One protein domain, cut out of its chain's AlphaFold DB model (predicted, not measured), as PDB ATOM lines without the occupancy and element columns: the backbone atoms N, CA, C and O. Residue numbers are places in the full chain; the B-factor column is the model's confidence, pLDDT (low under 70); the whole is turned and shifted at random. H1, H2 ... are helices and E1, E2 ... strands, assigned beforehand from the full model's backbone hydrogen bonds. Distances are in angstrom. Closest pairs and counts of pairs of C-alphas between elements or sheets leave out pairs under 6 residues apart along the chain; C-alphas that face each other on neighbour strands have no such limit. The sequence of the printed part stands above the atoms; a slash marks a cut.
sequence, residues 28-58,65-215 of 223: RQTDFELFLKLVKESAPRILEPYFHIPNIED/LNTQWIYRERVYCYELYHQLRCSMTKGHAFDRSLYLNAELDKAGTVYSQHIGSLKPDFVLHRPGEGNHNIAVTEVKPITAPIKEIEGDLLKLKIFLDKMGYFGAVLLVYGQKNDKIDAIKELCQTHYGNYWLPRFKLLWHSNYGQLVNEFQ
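What this domain is: This is residues 28 to 58 and 65 to 215 of the 223 residues of an uncharacterized protein of Gimesia benthica (UniProt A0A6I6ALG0). A twisted sheet of five strands, E3 to E7, is the middle of three layers, with H1 and H3 over one face and H6 and H7 over the other. A two-stranded arm, E1 and E2, reaches out at one end. The printed part has 182 residues, with seven named helices and seven named strands in the order H1 H2 E1 E2 H3 H4 E3 H5 E4 E5 H6 E6 H7 E7. The large sheet runs E3 E4 E5 E6 E7 and is mixed; the class is mixed, helices and strands. The whole is compact, with a radius of gyration of the C-alphas of 16.2 A and spans of 53 by 37 by 34 A.

How they stand to each other: Start at H1, residues 28 to 45, on the sheet of E3 (99 to 102), E4 (122 to 125), E5 (133 to 141), E6 (167 to 173) and E7 (199 to 204); its height is 7.9 A, over E5 and E6. H2, residues 48 to 51, touches H3, residues 73 to 90; their closest C-alphas, of Tyr 50 and Tyr 76, are 5.3 A apart. Between them look at antiparallel E1, 53 to 57, and E2, 66 to 70: N 55 and O 68 are 2.8 A apart. H3, over E5, touches H1 at a steep tilt of 65 degrees, opposite ways; their closest C-alphas, of Ser 42 and Gln 83, are 5.2 A apart. H4, residues 93 to 96, is close to H3 but not clearly touching, C-alphas 88 and 94 being 6.7 A apart. Antiparallel E3 and E4 have N 101 and O 123 at 2.9 A; the hairpin E4 and E5 has N 124 and O 135 at 2.8 A. H5, residues 112 to 115, only just touches H6, residues 146 to 163, with 3 pairs of C-alphas within 8 A; the closest, 114 and 162, are 7.3 A apart. E5, H6, E6 and E6, H7 (177 to 190), E7 are strand-helix-strand units, parallel neighbours with a helix between, with right-handed crossovers; N 138 and O 169 are 3.0 A apart, N 172 and O 202 2.8 A. H6 and H7 touch, closest at C-alphas 153 and 190, 7.1 A. Every O i to N i+4 pair is within hydrogen-bond range in H3 and H6, against 12 of 14 in H1 and 8 of 10 in H7.

Where its parts are: Find C-alpha 28 at (113.113, 139.569, 134.231); H1 runs 26.1 A from there. H3 measures 25.7 A, E5 25.5 A and H6 24.6 A. E7 ends at C-alpha 204, (122.824, 155.214, 150.728).

The domain as a whole: The C-alphas farthest apart, of Leu 65 and Asn 131, are 53.8 A apart. Residues 59 to 64 are not printed; C-alphas 58 and 65 are 6.9 A apart across the cut. Of the links printed whole, none is long. Mean pLDDT of the printed part is 88.2; residues under 70 include 91 to 95, 108 to 114 and 129 to 131.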
ATOM      1  N   ARG A  28     112.209 139.401 133.076       87.81
ATOM      2  CA  ARG A  28     113.113 139.569 134.231       87.81
ATOM      3  C   ARG A  28     113.563 141.019 134.419       87.81
ATOM      4  O   ARG A  28     113.805 141.444 135.545       87.81
ATOM      5  N   GLN A  29     113.620 141.797 133.335       89.94
ATOM      6  CA  GLN A  29     113.885 143.233 133.394       89.94
ATOM      7  C   GLN A  29     112.853 143.980 134.244       89.94
ATOM      8  O   GLN A  29     113.231 144.770 135.105       89.94
ATOM      9  N   THR A  30     111.564 143.702 134.048       89.56
ATOM     10  CA  THR A  30     110.483 144.331 134.817       89.56
ATOM     11  C   THR A  30     110.594 143.983 136.303       89.56
ATOM     12  O   THR A  30     110.388 144.839 137.163       89.56
ATOM     13  N   ASP A  31     110.981 142.746 136.622       90.19
ATOM     14  CA  ASP A  31     111.253 142.326 138.002       90.19
ATOM     15  C   ASP A  31     112.464 143.010 138.613       90.19
ATOM     16  O   ASP A  31     112.438 143.405 139.780       90.19
ATOM     17  N   PHE A  32     113.521 143.176 137.827       93.31
ATOM     18  CA  PHE A  32     114.720 143.863 138.269       93.31
ATOM     19  C   PHE A  32     114.445 145.345 138.546       93.31
ATOM     20  O   PHE A  32     114.853 145.865 139.581       93.31
ATOM     21  N   GLU A  33     113.689 146.021 137.683       93.50
ATOM     22  CA  GLU A  33     113.278 147.414 137.884       93.50
ATOM     23  C   GLU A  33     112.389 147.580 139.125       93.50
ATOM     24  O   GLU A  33     112.603 148.497 139.928       93.50
ATOM     25  N   LEU A  34     111.445 146.656 139.343       92.31
ATOM     26  CA  LEU A  34     110.651 146.608 140.572       92.31
ATOM     27  C   LEU A  34     111.547 146.420 141.802       92.31
ATOM     28  O   LEU A  34     111.374 147.121 142.799       92.31
ATOM     29  N   PHE A  35     112.525 145.516 141.739       94.38
ATOM     30  CA  PHE A  35     113.473 145.302 142.827       94.38
ATOM     31  C   PHE A  35     114.267 146.569 143.158       94.38
ATOM     32  O   PHE A  35     114.334 146.960 144.323       94.38
ATOM     33  N   LEU A  36     114.807 147.263 142.152       96.38
ATOM     34  CA  LEU A  36     115.538 148.516 142.355       96.38
ATOM     35  C   LEU A  36     114.663 149.590 143.005       96.38
ATOM     36  O   LEU A  36     115.122 150.293 143.908       96.38
ATOM     37  N   LYS A  37     113.395 149.700 142.590       95.31
ATOM     38  CA  LYS A  37     112.424 150.592 143.232       95.31
ATOM     39  C   LYS A  37     112.250 150.239 144.712       95.31
ATOM     40  O   LYS A  37     112.361 151.117 145.563       95.31
ATOM     41  N   LEU A  38     112.050 148.959 145.026       94.94
ATOM     42  CA  LEU A  38     111.881 148.495 146.404       94.94
ATOM     43  C   LEU A  38     113.119 148.764 147.264       94.94
ATOM     44  O   LEU A  38     112.967 149.191 148.407       94.94
ATOM     45  N   VAL A  39     114.333 148.572 146.735       96.69
ATOM     46  CA  VAL A  39     115.584 148.914 147.437       96.69
ATOM     47  C   VAL A  39     115.626 150.405 147.765       96.69
ATOM     48  O   VAL A  39     115.860 150.767 148.919       96.69
ATOM     49  N   LYS A  40     115.331 151.271 146.790       96.50
ATOM     50  CA  LYS A  40     115.332 152.734 146.968       96.50
ATOM     51  C   LYS A  40     114.262 153.231 147.942       96.50
ATOM     52  O   LYS A  40     114.483 154.237 148.602       96.50
ATOM     53  N   GLU A  41     113.129 152.541 148.051       94.94
ATOM     54  CA  GLU A  41     112.064 152.866 149.011       94.94
ATOM     55  C   GLU A  41     112.318 152.299 150.416       94.94
ATOM     56  O   GLU A  41     111.814 152.841 151.403       94.94
ATOM     57  N   SER A  42     113.066 151.197 150.510       96.62
ATOM     58  CA  SER A  42     113.282 150.462 151.762       96.62
ATOM     59  C   SER A  42     114.518 150.939 152.513       96.62
ATOM     60  O   SER A  42     114.458 151.098 153.727       96.62
ATOM     61  N   ALA A  43     115.622 151.215 151.815       97.62
ATOM     62  CA  ALA A  43     116.859 151.663 152.450       97.62
ATOM     63  C   ALA A  43     116.702 152.958 153.278       97.62
ATOM     64  O   ALA A  43     117.168 152.955 154.415       97.62
ATOM     65  N   PRO A  44     115.961 154.001 152.842       97.62
ATOM     66  CA  PRO A  44     115.748 155.199 153.662       97.62
ATOM     67  C   PRO A  44     114.988 154.931 154.969       97.62
ATOM     68  O   PRO A  44     114.970 155.777 155.854       97.62
ATOM     69  N   ARG A  45     114.334 153.768 155.111       97.38
ATOM     70  CA  ARG A  45     113.617 153.380 156.337       97.38
ATOM     71  C   ARG A  45     114.516 152.722 157.379       97.38
ATOM     72  O   ARG A  45     114.050 152.480 158.489       97.38
ATOM     73  N   ILE A  46     115.772 152.433 157.038       96.94
ATOM     74  CA  ILE A  46     116.765 151.938 157.993       96.94
ATOM     75  C   ILE A  46     116.967 153.013 159.058       96.94
ATOM     76  O   ILE A  46     117.320 154.152 158.749       96.94
ATOM     77  N   LEU A  47     116.732 152.643 160.315       95.12
ATOM     78  CA  LEU A  47     116.920 153.542 161.448       95.12
ATOM     79  C   LEU A  47     118.407 153.677 161.785       95.12
ATOM     80  O   LEU A  47     119.191 152.748 161.586       95.12
ATOM     81  N   GLU A  48     118.775 154.820 162.360       94.56
ATOM     82  CA  GLU A  48     120.150 155.144 162.759       94.56
ATOM     83  C   GLU A  48     120.875 154.012 163.522       94.56
ATOM     84  O   GLU A  48     121.994 153.683 163.119       94.56
ATOM     85  N   PRO A  49     120.263 153.321 164.515       93.31
ATOM     86  CA  PRO A  49     120.941 152.247 165.253       93.31
ATOM     87  C   PRO A  49     121.345 151.036 164.399       93.31
ATOM     88  O   PRO A  49     122.191 150.247 164.815       93.31
ATOM     89  N   TYR A  50     120.742 150.874 163.218       95.56
ATOM     90  CA  TYR A  50     121.079 149.820 162.260       95.56
ATOM     91  C   TYR A  50     121.986 150.314 161.128       95.56
ATOM     92  O   TYR A  50     122.522 149.505 160.371       95.56
ATOM     93  N   PHE A  51     122.168 151.632 161.007       95.31
ATOM     94  CA  PHE A  51     123.026 152.243 159.998       95.31
ATOM     95  C   PHE A  51     124.479 152.327 160.472       95.31
ATOM     96  O   PHE A  51     125.396 151.937 159.753       95.31
ATOM     97  N   HIS A  52     124.698 152.781 161.703       91.38
ATOM     98  CA  HIS A  52     126.001 152.771 162.360       91.38
ATOM     99  C   HIS A  52     125.830 152.595 163.868       91.38
ATOM    100  O   HIS A  52     124.879 153.092 164.469       91.38
ATOM    101  N   ILE A  53     126.769 151.892 164.490       88.19
ATOM    102  CA  ILE A  53     126.704 151.534 165.908       88.19
ATOM    103  C   ILE A  53     127.767 152.331 166.668       88.19
ATOM    104  O   ILE A  53     128.896 152.427 166.178       88.19
ATOM    105  N   PRO A  54     127.445 152.891 167.847       85.69
ATOM    106  CA  PRO A  54     128.454 153.480 168.711       85.69
ATOM    107  C   PRO A  54     129.318 152.361 169.301       85.69
ATOM    108  O   PRO A  54     128.809 151.420 169.909       85.69
ATOM    109  N   ASN A  55     130.629 152.447 169.110       83.00
ATOM    110  CA  ASN A  55     131.607 151.545 169.699       83.00
ATOM    111  C   ASN A  55     132.439 152.303 170.729       83.00
ATOM    112  O   ASN A  55     132.898 153.411 170.454       83.00
ATOM    113  N   ILE A  56     132.630 151.694 171.895       80.75
ATOM    114  CA  ILE A  56     133.517 152.220 172.930       80.75
ATOM    115  C   ILE A  56     134.936 151.782 172.576       80.75
ATOM    116  O   ILE A  56     135.171 150.600 172.315       80.75
ATOM    117  N   GLU A  57     135.866 152.728 172.550       72.38
ATOM    118  CA  GLU A  57     137.292 152.437 172.445       72.38
ATOM    119  C   GLU A  57     137.966 152.656 173.800       72.38
ATOM    120  O   GLU A  57     137.700 153.657 174.472       72.38
ATOM    121  N   ASP A  58     138.838 151.720 174.191       60.75
ATOM    122  CA  ASP A  58     139.695 151.888 175.364       60.75
ATOM    123  C   ASP A  58     140.638 153.067 175.110       60.75
ATOM    124  O   ASP A  58     141.495 153.038 174.220       60.75
ATOM    125  N   LEU A  65     135.585 157.919 178.169       64.06
ATOM    126  CA  LEU A  65     135.252 156.904 177.169       64.06
ATOM    127  C   LEU A  65     135.049 157.592 175.815       64.06
ATOM    128  O   LEU A  65     134.106 158.369 175.649       64.06
ATOM    129  N   ASN A  66     135.885 157.270 174.830       70.00
ATOM    130  CA  ASN A  66     135.675 157.738 173.465       70.00
ATOM    131  C   ASN A  66     134.684 156.820 172.747       70.00
ATOM    132  O   ASN A  66     134.838 155.599 172.722       70.00
ATOM    133  N   THR A  67     133.649 157.423 172.157       76.06
ATOM    134  CA  THR A  67     132.676 156.713 171.321       76.06
ATOM    135  C   THR A  67     132.970 156.995 169.856       76.06
ATOM    136  O   THR A  67     132.904 158.145 169.422       76.06
ATOM    137  N   GLN A  68     133.237 155.947 169.079       80.94
ATOM    138  CA  GLN A  68     133.364 156.036 167.628       80.94
ATOM    139  C   GLN A  68     132.187 155.340 166.945       80.94
ATOM    140  O   GLN A  68     131.830 154.209 167.271       80.94
ATOM    141  N   TRP A  69     131.604 155.997 165.945       83.56
ATOM    142  CA  TRP A  69     130.598 155.381 165.086       83.56
ATOM    143  C   TRP A  69     131.252 154.420 164.100       83.56
ATOM    144  O   TRP A  69     132.146 154.799 163.338       83.56
ATOM    145  N   ILE A  70     130.788 153.174 164.093       89.69
ATOM    146  CA  ILE A  70     131.276 152.142 163.183       89.69
ATOM    147  C   ILE A  70     130.146 151.591 162.322       89.69
ATOM    148  O   ILE A  70     129.027 151.357 162.781       89.69
ATOM    149  N   TYR A  71     130.461 151.332 161.059       91.81
ATOM    150  CA  TYR A  71     129.554 150.643 160.154       91.81
ATOM    151  C   TYR A  71     129.665 149.130 160.370       91.81
ATOM    152  O   TYR A  71     130.757 148.559 160.301       91.81
ATOM    153  N   ARG A  72     128.536 148.470 160.643       92.00
ATOM    154  CA  ARG A  72     128.456 147.011 160.802       92.00
ATOM    155  C   ARG A  72     127.590 146.437 159.690       92.00
ATOM    156  O   ARG A  72     126.369 146.430 159.787       92.00
ATOM    157  N   GLU A  73     128.250 145.912 158.659       93.19
ATOM    158  CA  GLU A  73     127.623 145.390 157.432       93.19
ATOM    159  C   GLU A  73     126.439 144.462 157.704       93.19
ATOM    160  O   GLU A  73     125.342 144.735 157.237       93.19
ATOM    161  N   ARG A  74     126.611 143.433 158.540       94.81
ATOM    162  CA  ARG A  74     125.530 142.482 158.844       94.81
ATOM    163  C   ARG A  74     124.311 143.125 159.507       94.81
ATOM    164  O   ARG A  74     123.193 142.723 159.211       94.81
ATOM    165  N   VAL A  75     124.514 144.126 160.363       95.88
ATOM    166  CA  VAL A  75     123.409 144.827 161.034       95.88
ATOM    167  C   VAL A  75     122.593 145.608 160.010       95.88
ATOM    168  O   VAL A  75     121.373 145.461 159.955       95.88
ATOM    169  N   TYR A  76     123.279 146.358 159.145       97.69
ATOM    170  CA  TYR A  76     122.643 147.072 158.045       97.69
ATOM    171  C   TYR A  76     121.911 146.109 157.097       97.69
ATOM    172  O   TYR A  76     120.765 146.355 156.726       97.69
ATOM    173  N   CYS A  77     122.536 144.984 156.732       97.56
ATOM    174  CA  CYS A  77     121.940 143.992 155.837       97.56
ATOM    175  C   CYS A  77     120.660 143.377 156.410       97.56
ATOM    176  O   CYS A  77     119.685 143.223 155.677       97.56
ATOM    177  N   TYR A  78     120.631 143.034 157.698       97.12
ATOM    178  CA  TYR A  78     119.431 142.459 158.311       97.12
ATOM    179  C   TYR A  78     118.273 143.453 158.362       97.12
ATOM    180  O   TYR A  78     117.142 143.078 158.041       97.12
ATOM    181  N   GLU A  79     118.546 144.721 158.671       97.75
ATOM    182  CA  GLU A  79     117.503 145.745 158.659       97.75
ATOM    183  C   GLU A  79     117.022 146.048 157.234       97.75
ATOM    184  O   GLU A  79     115.819 146.100 156.977       97.75
ATOM    185  N   LEU A  80     117.934 146.150 156.263       97.94
ATOM    186  CA  LEU A  80     117.557 146.312 154.860       97.94
ATOM    187  C   LEU A  80     116.710 145.134 154.362       97.94
ATOM    188  O   LEU A  80     115.698 145.348 153.694       97.94
ATOM    189  N   TYR A  81     117.087 143.899 154.704       97.44
ATOM    190  CA  TYR A  81     116.308 142.703 154.381       97.44
ATOM    191  C   TYR A  81     114.896 142.786 154.969       97.44
ATOM    192  O   TYR A  81     113.917 142.535 154.262       97.44
ATOM    193  N   HIS A  82     114.772 143.185 156.239       96.44
ATOM    194  CA  HIS A  82     113.481 143.386 156.892       96.44
ATOM    195  C   HIS A  82     112.625 144.427 156.152       96.44
ATOM    196  O   HIS A  82     111.489 144.131 155.765       96.44
ATOM    197  N   GLN A  83     113.177 145.612 155.877       96.81
ATOM    198  CA  GLN A  83     112.459 146.684 155.184       96.81
ATOM    199  C   GLN A  83     112.047 146.278 153.764       96.81
ATOM    200  O   GLN A  83     110.910 146.531 153.354       96.81
ATOM    201  N   LEU A  84     112.920 145.575 153.035       95.44
ATOM    202  CA  LEU A  84     112.614 145.031 151.714       95.44
ATOM    203  C   LEU A  84     111.453 144.038 151.765       95.44
ATOM    204  O   LEU A  84     110.519 144.159 150.977       95.44
ATOM    205  N   ARG A  85     111.461 143.088 152.707       93.69
ATOM    206  CA  ARG A  85     110.368 142.114 152.886       93.69
ATOM    207  C   ARG A  85     109.036 142.803 153.195       93.69
ATOM    208  O   ARG A  85     108.003 142.432 152.629       93.69
ATOM    209  N   CYS A  86     109.057 143.828 154.043       92.69
ATOM    210  CA  CYS A  86     107.887 144.654 154.340       92.69
ATOM    211  C   CYS A  86     107.366 145.375 153.085       92.69
ATOM    212  O   CYS A  86     106.165 145.342 152.807       92.69
ATOM    213  N   SER A  87     108.252 145.988 152.297       90.75
ATOM    214  CA  SER A  87     107.886 146.680 151.054       90.75
ATOM    215  C   SER A  87     107.395 145.714 149.970       90.75
ATOM    216  O   SER A  87     106.393 145.997 149.323       90.75
ATOM    217  N   MET A  88     108.012 144.538 149.826       88.62
ATOM    218  CA  MET A  88     107.567 143.473 148.914       88.62
ATOM    219  C   MET A  88     106.150 142.987 149.235       88.62
ATOM    220  O   MET A  88     105.369 142.749 148.318       88.62
ATOM    221  N   THR A  89     105.811 142.878 150.525       83.81
ATOM    222  CA  THR A  89     104.463 142.486 150.974       83.81
ATOM    223  C   THR A  89     103.428 143.540 150.585       83.81
ATOM    224  O   THR A  89     102.372 143.206 150.062       83.81
ATOM    225  N   LYS A  90     103.742 144.824 150.789       78.75
ATOM    226  CA  LYS A  90     102.851 145.940 150.427       78.75
ATOM    227  C   LYS A  90     102.733 146.143 148.914       78.75
ATOM    228  O   LYS A  90     101.704 146.604 148.440       78.75
ATOM    229  N   GLY A  91     103.797 145.838 148.175       65.81
ATOM    230  CA  GLY A  91     103.891 146.008 146.727       65.81
ATOM    231  C   GLY A  91     103.470 144.788 145.910       65.81
ATOM    232  O   GLY A  91     103.758 144.771 144.716       65.81
ATOM    233  N   HIS A  92     102.849 143.769 146.522       65.31
ATOM    234  CA  HIS A  92     102.384 142.555 145.836       65.31
ATOM    235  C   HIS A  92     103.487 141.775 145.089       65.31
ATOM    236  O   HIS A  92     103.217 141.013 144.165       65.31
ATOM    237  N   ALA A  93     104.757 141.916 145.487       63.88
ATOM    238  CA  ALA A  93     105.863 141.220 144.822       63.88
ATOM    239  C   ALA A  93     105.798 139.690 145.019       63.88
ATOM    240  O   ALA A  93     106.262 138.935 144.166       63.88
ATOM    241  N   PHE A  94     105.187 139.230 146.118       61.06
ATOM    242  CA  PHE A  94     104.949 137.803 146.370       61.06
ATOM    243  C   PHE A  94     103.925 137.185 145.418       61.06
ATOM    244  O   PHE A  94     104.051 136.006 145.098       61.06
ATOM    245  N   ASP A  95     102.994 137.981 144.887       64.44
ATOM    246  CA  ASP A  95     101.983 137.515 143.927       64.44
ATOM    247  C   ASP A  95     102.629 137.102 142.589       64.44
ATOM    248  O   ASP A  95     102.012 136.447 141.755       64.44
ATOM    249  N   ARG A  96     103.913 137.439 142.409       71.06
ATOM    250  CA  ARG A  96     104.742 137.138 141.234       71.06
ATOM    251  C   ARG A  96     105.737 135.998 141.491       71.06
ATOM    252  O   ARG A  96     106.699 135.829 140.738       71.06
ATOM    253  N   SER A  97     105.533 135.246 142.580       81.31
ATOM    254  CA  SER A  97     106.387 134.143 143.050       81.31
ATOM    255  C   SER A  97     107.857 134.528 143.260       81.31
ATOM    256  O   SER A  97     108.744 133.683 143.168       81.31
ATOM    257  N   LEU A  98     108.132 135.803 143.547       85.00
ATOM    258  CA  LEU A  98     109.482 136.294 143.812       85.00
ATOM    259  C   LEU A  98     109.826 136.173 145.291       85.00
ATOM    260  O   LEU A  98     109.087 136.632 146.166       85.00
ATOM    261  N   TYR A  99     111.003 135.623 145.565       89.38
ATOM    262  CA  TYR A  99     111.504 135.442 146.919       89.38
ATOM    263  C   TYR A  99     112.836 136.156 147.084       89.38
ATOM    264  O   TYR A  99     113.777 135.931 146.326       89.38
ATOM    265  N   LEU A 100     112.903 137.005 148.108       92.56
ATOM    266  CA  LEU A 100     114.151 137.578 148.592       92.56
ATOM    267  C   LEU A 100     114.752 136.642 149.642       92.56
ATOM    268  O   LEU A 100     114.170 136.456 150.720       92.56
ATOM    269  N   ASN A 101     115.919 136.081 149.346       91.81
ATOM    270  CA  ASN A 101     116.701 135.304 150.300       91.81
ATOM    271  C   ASN A 101     118.005 136.032 150.611       91.81
ATOM    272  O   ASN A 101     118.678 136.520 149.706       91.81
ATOM    273  N   ALA A 102     118.338 136.102 151.897       90.19
ATOM    274  CA  ALA A 102     119.631 136.584 152.339       90.19
ATOM    275  C   ALA A 102     120.610 135.422 152.424       90.19
ATOM    276  O   ALA A 102     120.203 134.312 152.773       90.19
ATOM    277  N   GLU A 103     121.885 135.702 152.165       83.56
ATOM    278  CA  GLU A 103     122.966 134.805 152.547       83.56
ATOM    279  C   GLU A 103     122.755 133.375 152.004       83.56
ATOM    280  O   GLU A 103     122.968 132.374 152.690       83.56
ATOM    281  N   LEU A 104     122.297 133.262 150.758       78.00
ATOM    282  CA  LEU A 104     122.019 131.966 150.160       78.00
ATOM    283  C   LEU A 104     123.314 131.399 149.578       78.00
ATOM    284  O   LEU A 104     123.759 131.835 148.514       78.00
ATOM    285  N   ASP A 105     123.911 130.425 150.263       75.31
ATOM    286  CA  ASP A 105     124.949 129.619 149.630       75.31
ATOM    287  C   ASP A 105     124.328 128.690 148.575       75.31
ATOM    288  O   ASP A 105     123.124 128.412 148.554       75.31
ATOM    289  N   LYS A 106     125.157 128.266 147.625       68.44
ATOM    290  CA  LYS A 106     124.753 127.340 146.565       68.44
ATOM    291  C   LYS A 106     125.444 125.992 146.726       68.44
ATOM    292  O   LYS A 106     125.569 125.266 145.736       68.44
ATOM    293  N   ALA A 107     125.889 125.655 147.937       70.50
ATOM    294  CA  ALA A 107     126.475 124.357 148.239       70.50
ATOM    295  C   ALA A 107     125.414 123.247 148.102       70.50
ATOM    296  O   ALA A 107     124.233 123.454 148.365       70.50
ATOM    297  N   GLY A 108     125.816 122.070 147.618       64.50
ATOM    298  CA  GLY A 108     124.902 120.948 147.367       64.50
ATOM    299  C   GLY A 108     123.902 121.144 146.214       64.50
ATOM    300  O   GLY A 108     122.976 120.348 146.086       64.50
ATOM    301  N   THR A 109     124.073 122.161 145.362       66.88
ATOM    302  CA  THR A 109     123.240 122.388 144.166       66.88
ATOM    303  C   THR A 109     124.008 122.068 142.880       66.88
ATOM    304  O   THR A 109     125.234 121.964 142.883       66.88
ATOM    305  N   VAL A 110     123.312 121.992 141.736       63.75
ATOM    306  CA  VAL A 110     123.946 121.834 140.404       63.75
ATOM    307  C   VAL A 110     124.980 122.925 140.088       63.75
ATOM    308  O   VAL A 110     125.825 122.759 139.213       63.75
ATOM    309  N   TYR A 111     124.938 124.034 140.825       67.88
ATOM    310  CA  TYR A 111     125.833 125.165 140.662       67.88
ATOM    311  C   TYR A 111     127.077 125.112 141.560       67.88
ATOM    312  O   TYR A 111     128.020 125.863 141.313       67.88
ATOM    313  N   SER A 112     127.140 124.230 142.567       69.00
ATOM    314  CA  SER A 112     128.270 124.176 143.515       69.00
ATOM    315  C   SER A 112     129.616 123.960 142.823       69.00
ATOM    316  O   SER A 112     130.621 124.536 143.222       69.00
ATOM    317  N   GLN A 113     129.626 123.177 141.745       64.94
ATOM    318  CA  GLN A 113     130.815 122.916 140.929       64.94
ATOM    319  C   GLN A 113     131.309 124.143 140.136       64.94
ATOM    320  O   GLN A 113     132.439 124.147 139.660       64.94
ATOM    321  N   HIS A 114     130.474 125.177 139.984       65.56
ATOM    322  CA  HIS A 114     130.777 126.371 139.189       65.56
ATOM    323  C   HIS A 114     131.124 127.591 140.037       65.56
ATOM    324  O   HIS A 114     131.925 128.416 139.607       65.56
ATOM    325  N   ILE A 115     130.516 127.719 141.218       71.88
ATOM    326  CA  ILE A 115     130.651 128.915 142.062       71.88
ATOM    327  C   ILE A 115     131.116 128.605 143.490       71.88
ATOM    328  O   ILE A 115     131.253 129.519 144.300       71.88
ATOM    329  N   GLY A 116     131.380 127.336 143.811       71.44
ATOM    330  CA  GLY A 116     131.883 126.917 145.117       71.44
ATOM    331  C   GLY A 116     130.978 127.371 146.262       71.44
ATOM    332  O   GLY A 116     129.769 127.143 146.243       71.44
ATOM    333  N   SER A 117     131.583 128.024 147.256       75.38
ATOM    334  CA  SER A 117     130.919 128.574 148.443       75.38
ATOM    335  C   SER A 117     130.612 130.074 148.333       75.38
ATOM    336  O   SER A 117     130.465 130.736 149.362       75.38
ATOM    337  N   LEU A 118     130.578 130.645 147.120       83.44
ATOM    338  CA  LEU A 118     130.223 132.055 146.947       83.44
ATOM    339  C   LEU A 118     128.810 132.308 147.485       83.44
ATOM    340  O   LEU A 118     127.861 131.596 147.153       83.44
ATOM    341  N   LYS A 119     128.700 133.342 148.319       88.19
ATOM    342  CA  LYS A 119     127.504 133.671 149.089       88.19
ATOM    343  C   LYS A 119     127.251 135.176 148.983       88.19
ATOM    344  O   LYS A 119     128.006 135.934 149.594       88.19
ATOM    345  N   PRO A 120     126.261 135.606 148.190       92.31
ATOM    346  CA  PRO A 120     125.885 137.003 148.120       92.31
ATOM    347  C   PRO A 120     125.049 137.396 149.331       92.31
ATOM    348  O   PRO A 120     124.437 136.539 149.982       92.31
ATOM    349  N   ASP A 121     124.995 138.693 149.617       96.00
ATOM    350  CA  ASP A 121     124.176 139.196 150.714       96.00
ATOM    351  C   ASP A 121     122.697 138.966 150.442       96.00
ATOM    352  O   ASP A 121     122.017 138.419 151.308       96.00
ATOM    353  N   PHE A 122     122.214 139.292 149.236       96.25
ATOM    354  CA  PHE A 122     120.840 138.999 148.828       96.25
ATOM    355  C   PHE A 122     120.744 138.406 147.428       96.25
ATOM    356  O   PHE A 122     121.515 138.731 146.524       96.25
ATOM    357  N   VAL A 123     119.711 137.589 147.239       93.81
ATOM    358  CA  VAL A 123     119.223 137.168 145.929       93.81
ATOM    359  C   VAL A 123     117.718 137.368 145.841       93.81
ATOM    360  O   VAL A 123     116.984 137.062 146.783       93.81
ATOM    361  N   LEU A 124     117.263 137.861 144.693       92.31
ATOM    362  CA  LEU A 124     115.868 137.842 144.280       92.31
ATOM    363  C   LEU A 124     115.724 136.839 143.136       92.31
ATOM    364  O   LEU A 124     116.354 136.984 142.086       92.31
ATOM    365  N   HIS A 125     114.902 135.820 143.341       88.75
ATOM    366  CA  HIS A 125     114.717 134.724 142.386       88.75
ATOM    367  C   HIS A 125     113.343 134.067 142.544       88.75
ATOM    368  O   HIS A 125     112.618 134.354 143.502       88.75
ATOM    369  N   ARG A 126     113.016 133.156 141.627       83.88
ATOM    370  CA  ARG A 126     111.955 132.159 141.804       83.88
ATOM    371  C   ARG A 126     112.587 130.822 142.216       83.88
ATOM    372  O   ARG A 126     113.246 130.183 141.397       83.88
ATOM    373  N   PRO A 127     112.461 130.388 143.484       78.50
ATOM    374  CA  PRO A 127     113.001 129.108 143.925       78.50
ATOM    375  C   PRO A 127     112.441 127.944 143.102       78.50
ATOM    376  O   PRO A 127     111.252 127.902 142.811       78.50
ATOM    377  N   GLY A 128     113.293 126.976 142.761       70.62
ATOM    378  CA  GLY A 128     112.902 125.790 141.983       70.62
ATOM    379  C   GLY A 128     112.878 126.003 140.464       70.62
ATOM    380  O   GLY A 128     113.021 125.037 139.720       70.62
ATOM    381  N   GLU A 129     112.812 127.251 140.004       65.75
ATOM    382  CA  GLU A 129     112.878 127.633 138.594       65.75
ATOM    383  C   GLU A 129     114.298 128.134 138.289       65.75
ATOM    384  O   GLU A 129     114.622 129.309 138.439       65.75
ATOM    385  N   GLY A 130     115.199 127.220 137.904       62.91
ATOM    386  CA  GLY A 130     116.626 127.521 137.674       62.91
ATOM    387  C   GLY A 130     116.919 128.536 136.556       62.91
ATOM    388  O   GLY A 130     118.079 128.873 136.323       62.91
ATOM    389  N   ASN A 131     115.885 129.010 135.863       67.06
ATOM    390  CA  ASN A 131     115.924 129.971 134.772       67.06
ATOM    391  C   ASN A 131     115.465 131.389 135.174       67.06
ATOM    392  O   ASN A 131     115.852 132.336 134.500       67.06
ATOM    393  N   HIS A 132     114.727 131.594 136.273       76.12
ATOM    394  CA  HIS A 132     114.178 132.921 136.629       76.12
ATOM    395  C   HIS A 132     114.905 133.573 137.819       76.12
ATOM    396  O   HIS A 132     114.320 133.908 138.854       76.12
ATOM    397  N   ASN A 133     116.222 133.751 137.672       87.31
ATOM    398  CA  ASN A 133     117.065 134.481 138.623       87.31
ATOM    399  C   ASN A 133     117.081 135.978 138.268       87.31
ATOM    400  O   ASN A 133     117.524 136.359 137.183       87.31
ATOM    401  N   ILE A 134     116.599 136.840 139.169       91.38
ATOM    402  CA  ILE A 134     116.377 138.264 138.873       91.38
ATOM    403  C   ILE A 134     117.579 139.112 139.263       91.38
ATOM    404  O   ILE A 134     118.208 139.732 138.410       91.38
ATOM    405  N   ALA A 135     117.887 139.163 140.558       95.00
ATOM    406  CA  ALA A 135     118.868 140.094 141.097       95.00
ATOM    407  C   ALA A 135     119.797 139.400 142.083       95.00
ATOM    408  O   ALA A 135     119.343 138.638 142.934       95.00
ATOM    409  N   VAL A 136     121.085 139.700 141.988       95.94
ATOM    410  CA  VAL A 136     122.072 139.406 143.028       95.94
ATOM    411  C   VAL A 136     122.554 140.726 143.625       95.94
ATOM    412  O   VAL A 136     122.698 141.717 142.909       95.94
ATOM    413  N   THR A 137     122.740 140.787 144.941       98.19
ATOM    414  CA  THR A 137     123.138 142.016 145.638       98.19
ATOM    415  C   THR A 137     124.266 141.759 146.623       98.19
ATOM    416  O   THR A 137     124.200 140.813 147.405       98.19
ATOM    417  N   GLU A 138     125.257 142.645 146.599       98.25
ATOM    418  CA  GLU A 138     126.296 142.784 147.622       98.25
ATOM    419  C   GLU A 138     126.140 144.136 148.307       98.25
ATOM    420  O   GLU A 138     125.840 145.145 147.655       98.25
ATOM    421  N   VAL A 139     126.348 144.162 149.618       98.31
ATOM    422  CA  VAL A 139     126.258 145.368 150.429       98.31
ATOM    423  C   VAL A 139     127.601 145.630 151.089       98.31
ATOM    424  O   VAL A 139     128.164 144.760 151.746       98.31
ATOM    425  N   LYS A 140     128.109 146.858 150.961       97.69
ATOM    426  CA  LYS A 140     129.378 147.245 151.584       97.69
ATOM    427  C   LYS A 140     129.289 148.576 152.317       97.69
ATOM    428  O   LYS A 140     128.721 149.532 151.787       97.69
ATOM    429  N   PRO A 141     129.867 148.702 153.524       96.88
ATOM    430  CA  PRO A 141     130.053 150.015 154.112       96.88
ATOM    431  C   PRO A 141     131.039 150.820 153.267       96.88
ATOM    432  O   PRO A 141     131.984 150.273 152.697       96.88
ATOM    433  N   ILE A 142     130.895 152.142 153.254       95.69
ATOM    434  CA  ILE A 142     131.809 153.049 152.553       95.69
ATOM    435  C   ILE A 142     133.244 152.906 153.073       95.69
ATOM    436  O   ILE A 142     134.201 153.240 152.385       95.69
ATOM    437  N   THR A 143     133.442 152.372 154.277       94.12
ATOM    438  CA  THR A 143     134.760 152.098 154.859       94.12
ATOM    439  C   THR A 143     135.416 150.815 154.337       94.12
ATOM    440  O   THR A 143     136.633 150.705 154.465       94.12
ATOM    441  N   ALA A 144     134.691 149.916 153.657       95.56
ATOM    442  CA  ALA A 144     135.218 148.643 153.149       95.56
ATOM    443  C   ALA A 144     136.435 148.835 152.219       95.56
ATOM    444  O   ALA A 144     136.383 149.690 151.329       95.56
ATOM    445  N   PRO A 145     137.543 148.096 152.389       95.62
ATOM    446  CA  PRO A 145     138.704 148.197 151.507       95.62
ATOM    447  C   PRO A 145     138.338 148.021 150.028       95.62
ATOM    448  O   PRO A 145     137.544 147.155 149.676       95.62
ATOM    449  N   ILE A 146     138.969 148.795 149.136       94.75
ATOM    450  CA  ILE A 146     138.715 148.709 147.683       94.75
ATOM    451  C   ILE A 146     138.933 147.287 147.148       94.75
ATOM    452  O   ILE A 146     138.169 146.822 146.313       94.75
ATOM    453  N   LYS A 147     139.923 146.564 147.686       95.25
ATOM    454  CA  LYS A 147     140.194 145.165 147.332       95.25
ATOM    455  C   LYS A 147     139.024 144.224 147.653       95.25
ATOM    456  O   LYS A 147     138.802 143.263 146.926       95.25
ATOM    457  N   GLU A 148     138.293 144.473 148.740       95.50
ATOM    458  CA  GLU A 148     137.100 143.681 149.069       95.50
ATOM    459  C   GLU A 148     135.978 143.970 148.073       95.50
ATOM    460  O   GLU A 148     135.390 143.036 147.537       95.50
ATOM    461  N   ILE A 149     135.773 145.248 147.739       96.75
ATOM    462  CA  ILE A 149     134.806 145.670 146.718       96.75
ATOM    463  C   ILE A 149     135.140 145.038 145.361       96.75
ATOM    464  O   ILE A 149     134.254 144.521 144.693       96.75
ATOM    465  N   GLU A 150     136.411 145.014 144.959       96.31
ATOM    466  CA  GLU A 150     136.849 144.343 143.729       96.31
ATOM    467  C   GLU A 150     136.515 142.841 143.735       96.31
ATOM    468  O   GLU A 150     136.028 142.303 142.735       96.31
ATOM    469  N   GLY A 151     136.714 142.168 144.874       95.25
ATOM    470  CA  GLY A 151     136.313 140.773 145.063       95.25
ATOM    471  C   GLY A 151     134.804 140.561 144.915       95.25
ATOM    472  O   GLY A 151     134.374 139.595 144.278       95.25
ATOM    473  N   ASP A 152     133.996 141.482 145.436       96.38
ATOM    474  CA  ASP A 152     132.541 141.444 145.287       96.38
ATOM    475  C   ASP A 152     132.081 141.714 143.855       96.38
ATOM    476  O   ASP A 152     131.161 141.049 143.385       96.38
ATOM    477  N   LEU A 153     132.737 142.618 143.122       96.12
ATOM    478  CA  LEU A 153     132.445 142.850 141.702       96.12
ATOM    479  C   LEU A 153     132.704 141.585 140.873       96.12
ATOM    480  O   LEU A 153     131.861 141.200 140.054       96.12
ATOM    481  N   LEU A 154     133.806 140.874 141.143       93.62
ATOM    482  CA  LEU A 154     134.098 139.593 140.494       93.62
ATOM    483  C   LEU A 154     133.036 138.540 140.834       93.62
ATOM    484  O   LEU A 154     132.551 137.834 139.950       93.62
ATOM    485  N   LYS A 155     132.638 138.452 142.105       93.12
ATOM    486  CA  LYS A 155     131.569 137.557 142.565       93.12
ATOM    487  C   LYS A 155     130.244 137.875 141.865       93.12
ATOM    488  O   LYS A 155     129.663 136.984 141.250       93.12
ATOM    489  N   LEU A 156     129.801 139.131 141.864       94.81
ATOM    490  CA  LEU A 156     128.598 139.582 141.154       94.81
ATOM    491  C   LEU A 156     128.670 139.255 139.658       94.81
ATOM    492  O   LEU A 156     127.702 138.760 139.084       94.81
ATOM    493  N   LYS A 157     129.834 139.456 139.031       91.31
ATOM    494  CA  LYS A 157     130.066 139.092 137.631       91.31
ATOM    495  C   LYS A 157     129.923 137.589 137.392       91.31
ATOM    496  O   LYS A 157     129.328 137.206 136.393       91.31
ATOM    497  N   ILE A 158     130.392 136.738 138.304       88.75
ATOM    498  CA  ILE A 158     130.180 135.283 138.238       88.75
ATOM    499  C   ILE A 158     128.687 134.938 138.337       88.75
ATOM    500  O   ILE A 158     128.213 134.075 137.600       88.75
ATOM    501  N   PHE A 159     127.926 135.609 139.206       89.19
ATOM    502  CA  PHE A 159     126.477 135.398 139.304       89.19
ATOM    503  C   PHE A 159     125.736 135.802 138.028       89.19
ATOM    504  O   PHE A 159     124.835 135.078 137.598       89.19
ATOM    505  N   LEU A 160     126.155 136.899 137.395       88.44
ATOM    506  CA  LEU A 160     125.695 137.243 136.055       88.44
ATOM    507  C   LEU A 160     126.096 136.125 135.092       88.44
ATOM    508  O   LEU A 160     125.216 135.384 134.691       88.44
ATOM    509  N   ASP A 161     127.397 135.913 134.850       84.88
ATOM    510  CA  ASP A 161     127.989 135.059 133.800       84.88
ATOM    511  C   ASP A 161     127.705 133.543 133.916       84.88
ATOM    512  O   ASP A 161     127.819 132.812 132.925       84.88
ATOM    513  N   LYS A 162     127.431 133.018 135.115       80.62
ATOM    514  CA  LYS A 162     127.370 131.561 135.366       80.62
ATOM    515  C   LYS A 162     126.075 131.095 136.009       80.62
ATOM    516  O   LYS A 162     125.735 129.924 135.865       80.62
ATOM    517  N   MET A 163     125.366 131.984 136.697       80.12
ATOM    518  CA  MET A 163     124.184 131.625 137.483       80.12
ATOM    519  C   MET A 163     122.880 132.125 136.862       80.12
ATOM    520  O   MET A 163     121.811 131.850 137.402       80.12
ATOM    521  N   GLY A 164     122.940 132.833 135.732       82.12
ATOM    522  CA  GLY A 164     121.740 133.233 134.999       82.12
ATOM    523  C   GLY A 164     120.981 134.399 135.631       82.12
ATOM    524  O   GLY A 164     119.823 134.616 135.275       82.12
ATOM    525  N   TYR A 165     121.592 135.122 136.579       89.19
ATOM    526  CA  TYR A 165     120.968 136.306 137.166       89.19
ATOM    527  C   TYR A 165     120.862 137.407 136.118       89.19
ATOM    528  O   TYR A 165     121.828 137.693 135.415       89.19
ATOM    529  N   PHE A 166     119.688 138.027 136.030       91.19
ATOM    530  CA  PHE A 166     119.459 139.103 135.076       91.19
ATOM    531  C   PHE A 166     120.292 140.348 135.407       91.19
ATOM    532  O   PHE A 166     120.941 140.890 134.515       91.19
ATOM    533  N   GLY A 167     120.292 140.791 136.667       94.12
ATOM    534  CA  GLY A 167     120.986 142.002 137.102       94.12
ATOM    535  C   GLY A 167     121.763 141.845 138.407       94.12
ATOM    536  O   GLY A 167     121.521 140.941 139.210       94.12
ATOM    537  N   ALA A 168     122.714 142.750 138.613       96.69
ATOM    538  CA  ALA A 168     123.584 142.788 139.783       96.69
ATOM    539  C   ALA A 168     123.529 144.165 140.443       96.69
ATOM    540  O   ALA A 168     123.479 145.188 139.761       96.69
ATOM    541  N   VAL A 169     123.556 144.192 141.772       98.44
ATOM    542  CA  VAL A 169     123.515 145.424 142.560       98.44
ATOM    543  C   VAL A 169     124.679 145.435 143.543       98.44
ATOM    544  O   VAL A 169     124.818 144.517 144.347       98.44
ATOM    545  N   LEU A 170     125.484 146.492 143.508       98.44
ATOM    546  CA  LEU A 170     126.383 146.843 144.601       98.44
ATOM    547  C   LEU A 170     125.757 148.016 145.357       98.44
ATOM    548  O   LEU A 170     125.622 149.108 144.802       98.44
ATOM    549  N   LEU A 171     125.363 147.795 146.609       98.56
ATOM    550  CA  LEU A 171     124.845 148.840 147.487       98.56
ATOM    551  C   LEU A 171     125.918 149.249 148.493       98.56
ATOM    552  O   LEU A 171     126.275 148.490 149.390       98.56
ATOM    553  N   VAL A 172     126.390 150.483 148.375       98.12
ATOM    554  CA  VAL A 172     127.334 151.074 149.321       98.12
ATOM    555  C   VAL A 172     126.575 151.957 150.307       98.12
ATOM    556  O   VAL A 172     125.696 152.715 149.899       98.12
ATOM    557  N   TYR A 173     126.901 151.901 151.598       97.50
ATOM    558  CA  TYR A 173     126.272 152.769 152.602       97.50
ATOM    559  C   TYR A 173     127.285 153.508 153.480       97.50
ATOM    560  O   TYR A 173     128.356 152.990 153.783       97.50
ATOM    561  N   GLY A 174     126.944 154.729 153.886       95.25
ATOM    562  CA  GLY A 174     127.771 155.586 154.738       95.25
ATOM    563  C   GLY A 174     128.341 156.814 154.027       95.25
ATOM    564  O   GLY A 174     128.329 156.929 152.798       95.25
ATOM    565  N   GLN A 175     128.857 157.748 154.829       86.88
ATOM    566  CA  GLN A 175     129.311 159.061 154.374       86.88
ATOM    567  C   GLN A 175     130.807 159.062 154.032       86.88
ATOM    568  O   GLN A 175     131.645 159.016 154.933       86.88
ATOM    569  N   LYS A 176     131.148 159.117 152.735       79.12
ATOM    570  CA  LYS A 176     132.482 159.510 152.235       79.12
ATOM    571  C   LYS A 176     132.474 159.725 150.710       79.12
ATOM    572  O   LYS A 176     132.530 158.763 149.944       79.12
ATOM    573  N   ASN A 177     132.373 160.978 150.270       74.06
ATOM    574  CA  ASN A 177     132.120 161.303 148.857       74.06
ATOM    575  C   ASN A 177     133.312 160.994 147.932       74.06
ATOM    576  O   ASN A 177     133.120 160.549 146.813       74.06
ATOM    577  N   ASP A 178     134.546 161.169 148.396       86.38
ATOM    578  CA  ASP A 178     135.755 160.873 147.612       86.38
ATOM    579  C   ASP A 178     135.856 159.386 147.229       86.38
ATOM    580  O   ASP A 178     136.257 159.023 146.124       86.38
ATOM    581  N   LYS A 179     135.465 158.498 148.144       91.06
ATOM    582  CA  LYS A 179     135.575 157.056 147.931       91.06
ATOM    583  C   LYS A 179     134.484 156.495 147.027       91.06
ATOM    584  O   LYS A 179     134.744 155.515 146.330       91.06
ATOM    585  N   ILE A 180     133.283 157.080 147.025       93.31
ATOM    586  CA  ILE A 180     132.212 156.582 146.153       93.31
ATOM    587  C   ILE A 180     132.542 156.810 144.673       93.31
ATOM    588  O   ILE A 180     132.259 155.937 143.853       93.31
ATOM    589  N   ASP A 181     133.234 157.903 144.345       91.44
ATOM    590  CA  ASP A 181     133.705 158.173 142.985       91.44
ATOM    591  C   ASP A 181     134.738 157.129 142.529       91.44
ATOM    592  O   ASP A 181     134.600 156.552 141.450       91.44
ATOM    593  N   ALA A 182     135.695 156.768 143.393       92.94
ATOM    594  CA  ALA A 182     136.652 155.695 143.104       92.94
ATOM    595  C   ALA A 182     135.966 154.327 142.897       92.94
ATOM    596  O   ALA A 182     136.348 153.554 142.017       92.94
ATOM    597  N   ILE A 183     134.922 154.020 143.678       95.31
ATOM    598  CA  ILE A 183     134.129 152.790 143.505       95.31
ATOM    599  C   ILE A 183     133.387 152.813 142.164       95.31
ATOM    600  O   ILE A 183     133.332 151.791 141.477       95.31
ATOM    601  N   LYS A 184     132.840 153.965 141.763       93.31
ATOM    602  CA  LYS A 184     132.164 154.134 140.472       93.31
ATOM    603  C   LYS A 184     133.108 153.853 139.301       93.31
ATOM    604  O   LYS A 184     132.744 153.083 138.410       93.31
ATOM    605  N   GLU A 185     134.311 154.421 139.311       91.81
ATOM    606  CA  GLU A 185     135.327 154.181 138.273       91.81
ATOM    607  C   GLU A 185     135.739 152.703 138.199       91.81
ATOM    608  O   GLU A 185     135.830 152.121 137.110       91.81
ATOM    609  N   LEU A 186     135.912 152.066 139.363       93.44
ATOM    610  CA  LEU A 186     136.218 150.640 139.452       93.44
ATOM    611  C   LEU A 186     135.101 149.787 138.830       93.44
ATOM    612  O   LEU A 186     135.382 148.901 138.025       93.44
ATOM    613  N   CYS A 187     133.837 150.078 139.151       93.44
ATOM    614  CA  CYS A 187     132.682 149.375 138.589       93.44
ATOM    615  C   CYS A 187     132.631 149.485 137.058       93.44
ATOM    616  O   CYS A 187     132.428 148.479 136.377       93.44
ATOM    617  N   GLN A 188     132.847 150.687 136.515       90.19
ATOM    618  CA  GLN A 188     132.834 150.921 135.068       90.19
ATOM    619  C   GLN A 188     133.953 150.155 134.348       90.19
ATOM    620  O   GLN A 188     133.750 149.650 133.249       90.19
ATOM    621  N   THR A 189     135.119 150.022 134.983       89.88
ATOM    622  CA  THR A 189     136.240 149.240 134.439       89.88
ATOM    623  C   THR A 189     135.977 147.732 134.512       89.88
ATOM    624  O   THR A 189     136.403 146.982 133.634       89.88
ATOM    625  N   HIS A 190     135.264 147.272 135.546       89.56
ATOM    626  CA  HIS A 190     135.007 145.852 135.782       89.56
ATOM    627  C   HIS A 190     133.925 145.266 134.858       89.56
ATOM    628  O   HIS A 190     133.993 144.093 134.474       89.56
ATOM    629  N   TYR A 191     132.927 146.069 134.480       85.56
ATOM    630  CA  TYR A 191     131.827 145.635 133.619       85.56
ATOM    631  C   TYR A 191     131.900 146.278 132.235       85.56
ATOM    632  O   TYR A 191     131.756 147.484 132.082       85.56
ATOM    633  N   GLY A 192     132.049 145.447 131.200       80.81
ATOM    634  CA  GLY A 192     131.919 145.897 129.814       80.81
ATOM    635  C   GLY A 192     130.472 146.222 129.418       80.81
ATOM    636  O   GLY A 192     129.524 145.915 130.147       80.81
ATOM    637  N   ASN A 193     130.308 146.760 128.205       82.00
ATOM    638  CA  ASN A 193     129.044 147.269 127.648       82.00
ATOM    639  C   ASN A 193     127.852 146.296 127.727       82.00
ATOM    640  O   ASN A 193     126.708 146.732 127.785       82.00
ATOM    641  N   TYR A 194     128.096 144.984 127.758       83.12
ATOM    642  CA  TYR A 194     127.030 143.984 127.860       83.12
ATOM    643  C   TYR A 194     126.402 143.880 129.263       83.12
ATOM    644  O   TYR A 194     125.189 143.702 129.392       83.12
ATOM    645  N   TRP A 195     127.212 143.988 130.320       87.38
ATOM    646  CA  TRP A 195     126.751 143.834 131.707       87.38
ATOM    647  C   TRP A 195     126.445 145.164 132.380       87.38
ATOM    648  O   TRP A 195     125.570 145.222 133.238       87.38
ATOM    649  N   LEU A 196     127.120 146.234 131.965       87.19
ATOM    650  CA  LEU A 196     126.986 147.565 132.547       87.19
ATOM    651  C   LEU A 196     125.530 148.085 132.616       87.19
ATOM    652  O   LEU A 196     125.176 148.654 133.645       87.19
ATOM    653  N   PRO A 197     124.638 147.838 131.629       90.06
ATOM    654  CA  PRO A 197     123.228 148.237 131.732       90.06
ATOM    655  C   PRO A 197     122.451 147.518 132.848       90.06
ATOM    656  O   PRO A 197     121.441 148.027 133.336       90.06
ATOM    657  N   ARG A 198     122.915 146.328 133.245       91.38
ATOM    658  CA  ARG A 198     122.268 145.422 134.209       91.38
ATOM    659  C   ARG A 198     122.974 145.390 135.565       91.38
ATOM    660  O   ARG A 198     122.450 144.823 136.521       91.38
ATOM    661  N   PHE A 199     124.135 146.028 135.659       95.69
ATOM    662  CA  PHE A 199     124.815 146.311 136.909       95.69
ATOM    663  C   PHE A 199     124.370 147.670 137.458       95.69
ATOM    664  O   PHE A 199     124.266 148.651 136.722       95.69
ATOM    665  N   LYS A 200     124.119 147.742 138.765       97.38
ATOM    666  CA  LYS A 200     123.669 148.954 139.450       97.38
ATOM    667  C   LYS A 200     124.532 149.233 140.667       97.38
ATOM    668  O   LYS A 200     124.573 148.432 141.596       97.38
ATOM    669  N   LEU A 201     125.176 150.399 140.672       97.69
ATOM    670  CA  LEU A 201     125.827 150.947 141.857       97.69
ATOM    671  C   LEU A 201     124.855 151.895 142.557       97.69
ATOM    672  O   LEU A 201     124.447 152.917 141.997       97.69
ATOM    673  N   LEU A 202     124.496 151.539 143.783       98.19
ATOM    674  CA  LEU A 202     123.613 152.304 144.649       98.19
ATOM    675  C   LEU A 202     124.401 152.845 145.841       98.19
ATOM    676  O   LEU A 202     125.257 152.149 146.384       98.19
ATOM    677  N   TRP A 203     124.084 154.060 146.280       98.00
ATOM    678  CA  TRP A 203     124.702 154.670 147.450       98.00
ATOM    679  C   TRP A 203     123.670 155.265 148.401       98.00
ATOM    680  O   TRP A 203     122.928 156.184 148.049       98.00
ATOM    681  N   HIS A 204     123.641 154.734 149.620       97.81
ATOM    682  CA  HIS A 204     122.824 155.214 150.728       97.81
ATOM    683  C   HIS A 204     123.726 155.975 151.707       97.81
ATOM    684  O   HIS A 204     124.388 155.385 152.562       97.81
ATOM    685  N   SER A 205     123.827 157.291 151.531       96.06
ATOM    686  CA  SER A 205     124.842 158.105 152.211       96.06
ATOM    687  C   SER A 205     124.616 158.225 153.717       96.06
ATOM    688  O   SER A 205     125.586 158.243 154.473       96.06
ATOM    689  N   ASN A 206     123.363 158.280 154.168       95.31
ATOM    690  CA  ASN A 206     123.008 158.341 155.581       95.31
ATOM    691  C   ASN A 206     121.619 157.745 155.833       95.31
ATOM    692  O   ASN A 206     120.803 157.728 154.917       95.31
ATOM    693  N   TYR A 207     121.323 157.336 157.069       94.69
ATOM    694  CA  TYR A 207     119.975 156.907 157.450       94.69
ATOM    695  C   TYR A 207     118.926 157.980 157.114       94.69
ATOM    696  O   TYR A 207     119.201 159.183 157.146       94.69
ATOM    697  N   GLY A 208     117.711 157.556 156.758       95.94
ATOM    698  CA  GLY A 208     116.642 158.474 156.354       95.94
ATOM    699  C   GLY A 208     116.833 159.137 154.984       95.94
ATOM    700  O   GLY A 208     115.893 159.754 154.485       95.94
ATOM    701  N   GLN A 209     118.013 159.038 154.362       96.88
ATOM    702  CA  GLN A 209     118.291 159.674 153.075       96.88
ATOM    703  C   GLN A 209     117.915 158.771 151.907       96.88
ATOM    704  O   GLN A 209     117.950 157.545 151.989       96.88
ATOM    705  N   LEU A 210     117.582 159.397 150.781       97.38
ATOM    706  CA  LEU A 210     117.324 158.674 149.543       97.38
ATOM    707  C   LEU A 210     118.595 157.996 149.026       97.38
ATOM    708  O   LEU A 210     119.712 158.491 149.187       97.38
ATOM    709  N   VAL A 211     118.401 156.859 148.363       97.56
ATOM    710  CA  VAL A 211     119.480 156.127 147.700       97.56
ATOM    711  C   VAL A 211     119.764 156.747 146.337       97.56
ATOM    712  O   VAL A 211     118.876 156.825 145.485       97.56
ATOM    713  N   ASN A 212     121.019 157.117 146.108       96.12
ATOM    714  CA  ASN A 212     121.495 157.587 144.814       96.12
ATOM    715  C   ASN A 212     121.884 156.395 143.933       96.12
ATOM    716  O   ASN A 212     122.621 155.515 144.369       96.12
ATOM    717  N   GLU A 213     121.410 156.366 142.687       95.75
ATOM    718  CA  GLU A 213     121.870 155.410 141.673       95.75
ATOM    719  C   GLU A 213     122.853 156.103 140.737       95.75
ATOM    720  O   GLU A 213     122.525 157.123 140.125       95.75
ATOM    721  N   PHE A 214     124.039 155.524 140.579       93.12
ATOM    722  CA  PHE A 214     125.010 156.022 139.618       93.12
ATOM    723  C   PHE A 214     124.680 155.537 138.212       93.12
ATOM    724  O   PHE A 214     124.424 154.355 137.983       93.12
ATOM    725  N   GLN A 215     124.740 156.465 137.260       88.12
ATOM    726  CA  GLN A 215     124.702 156.149 135.840       88.12
ATOM    727  C   GLN A 215     126.130 155.987 135.320       88.12
ATOM    728  O   GLN A 215     127.018 156.788 135.640       88.12
TER     729      GLN A 215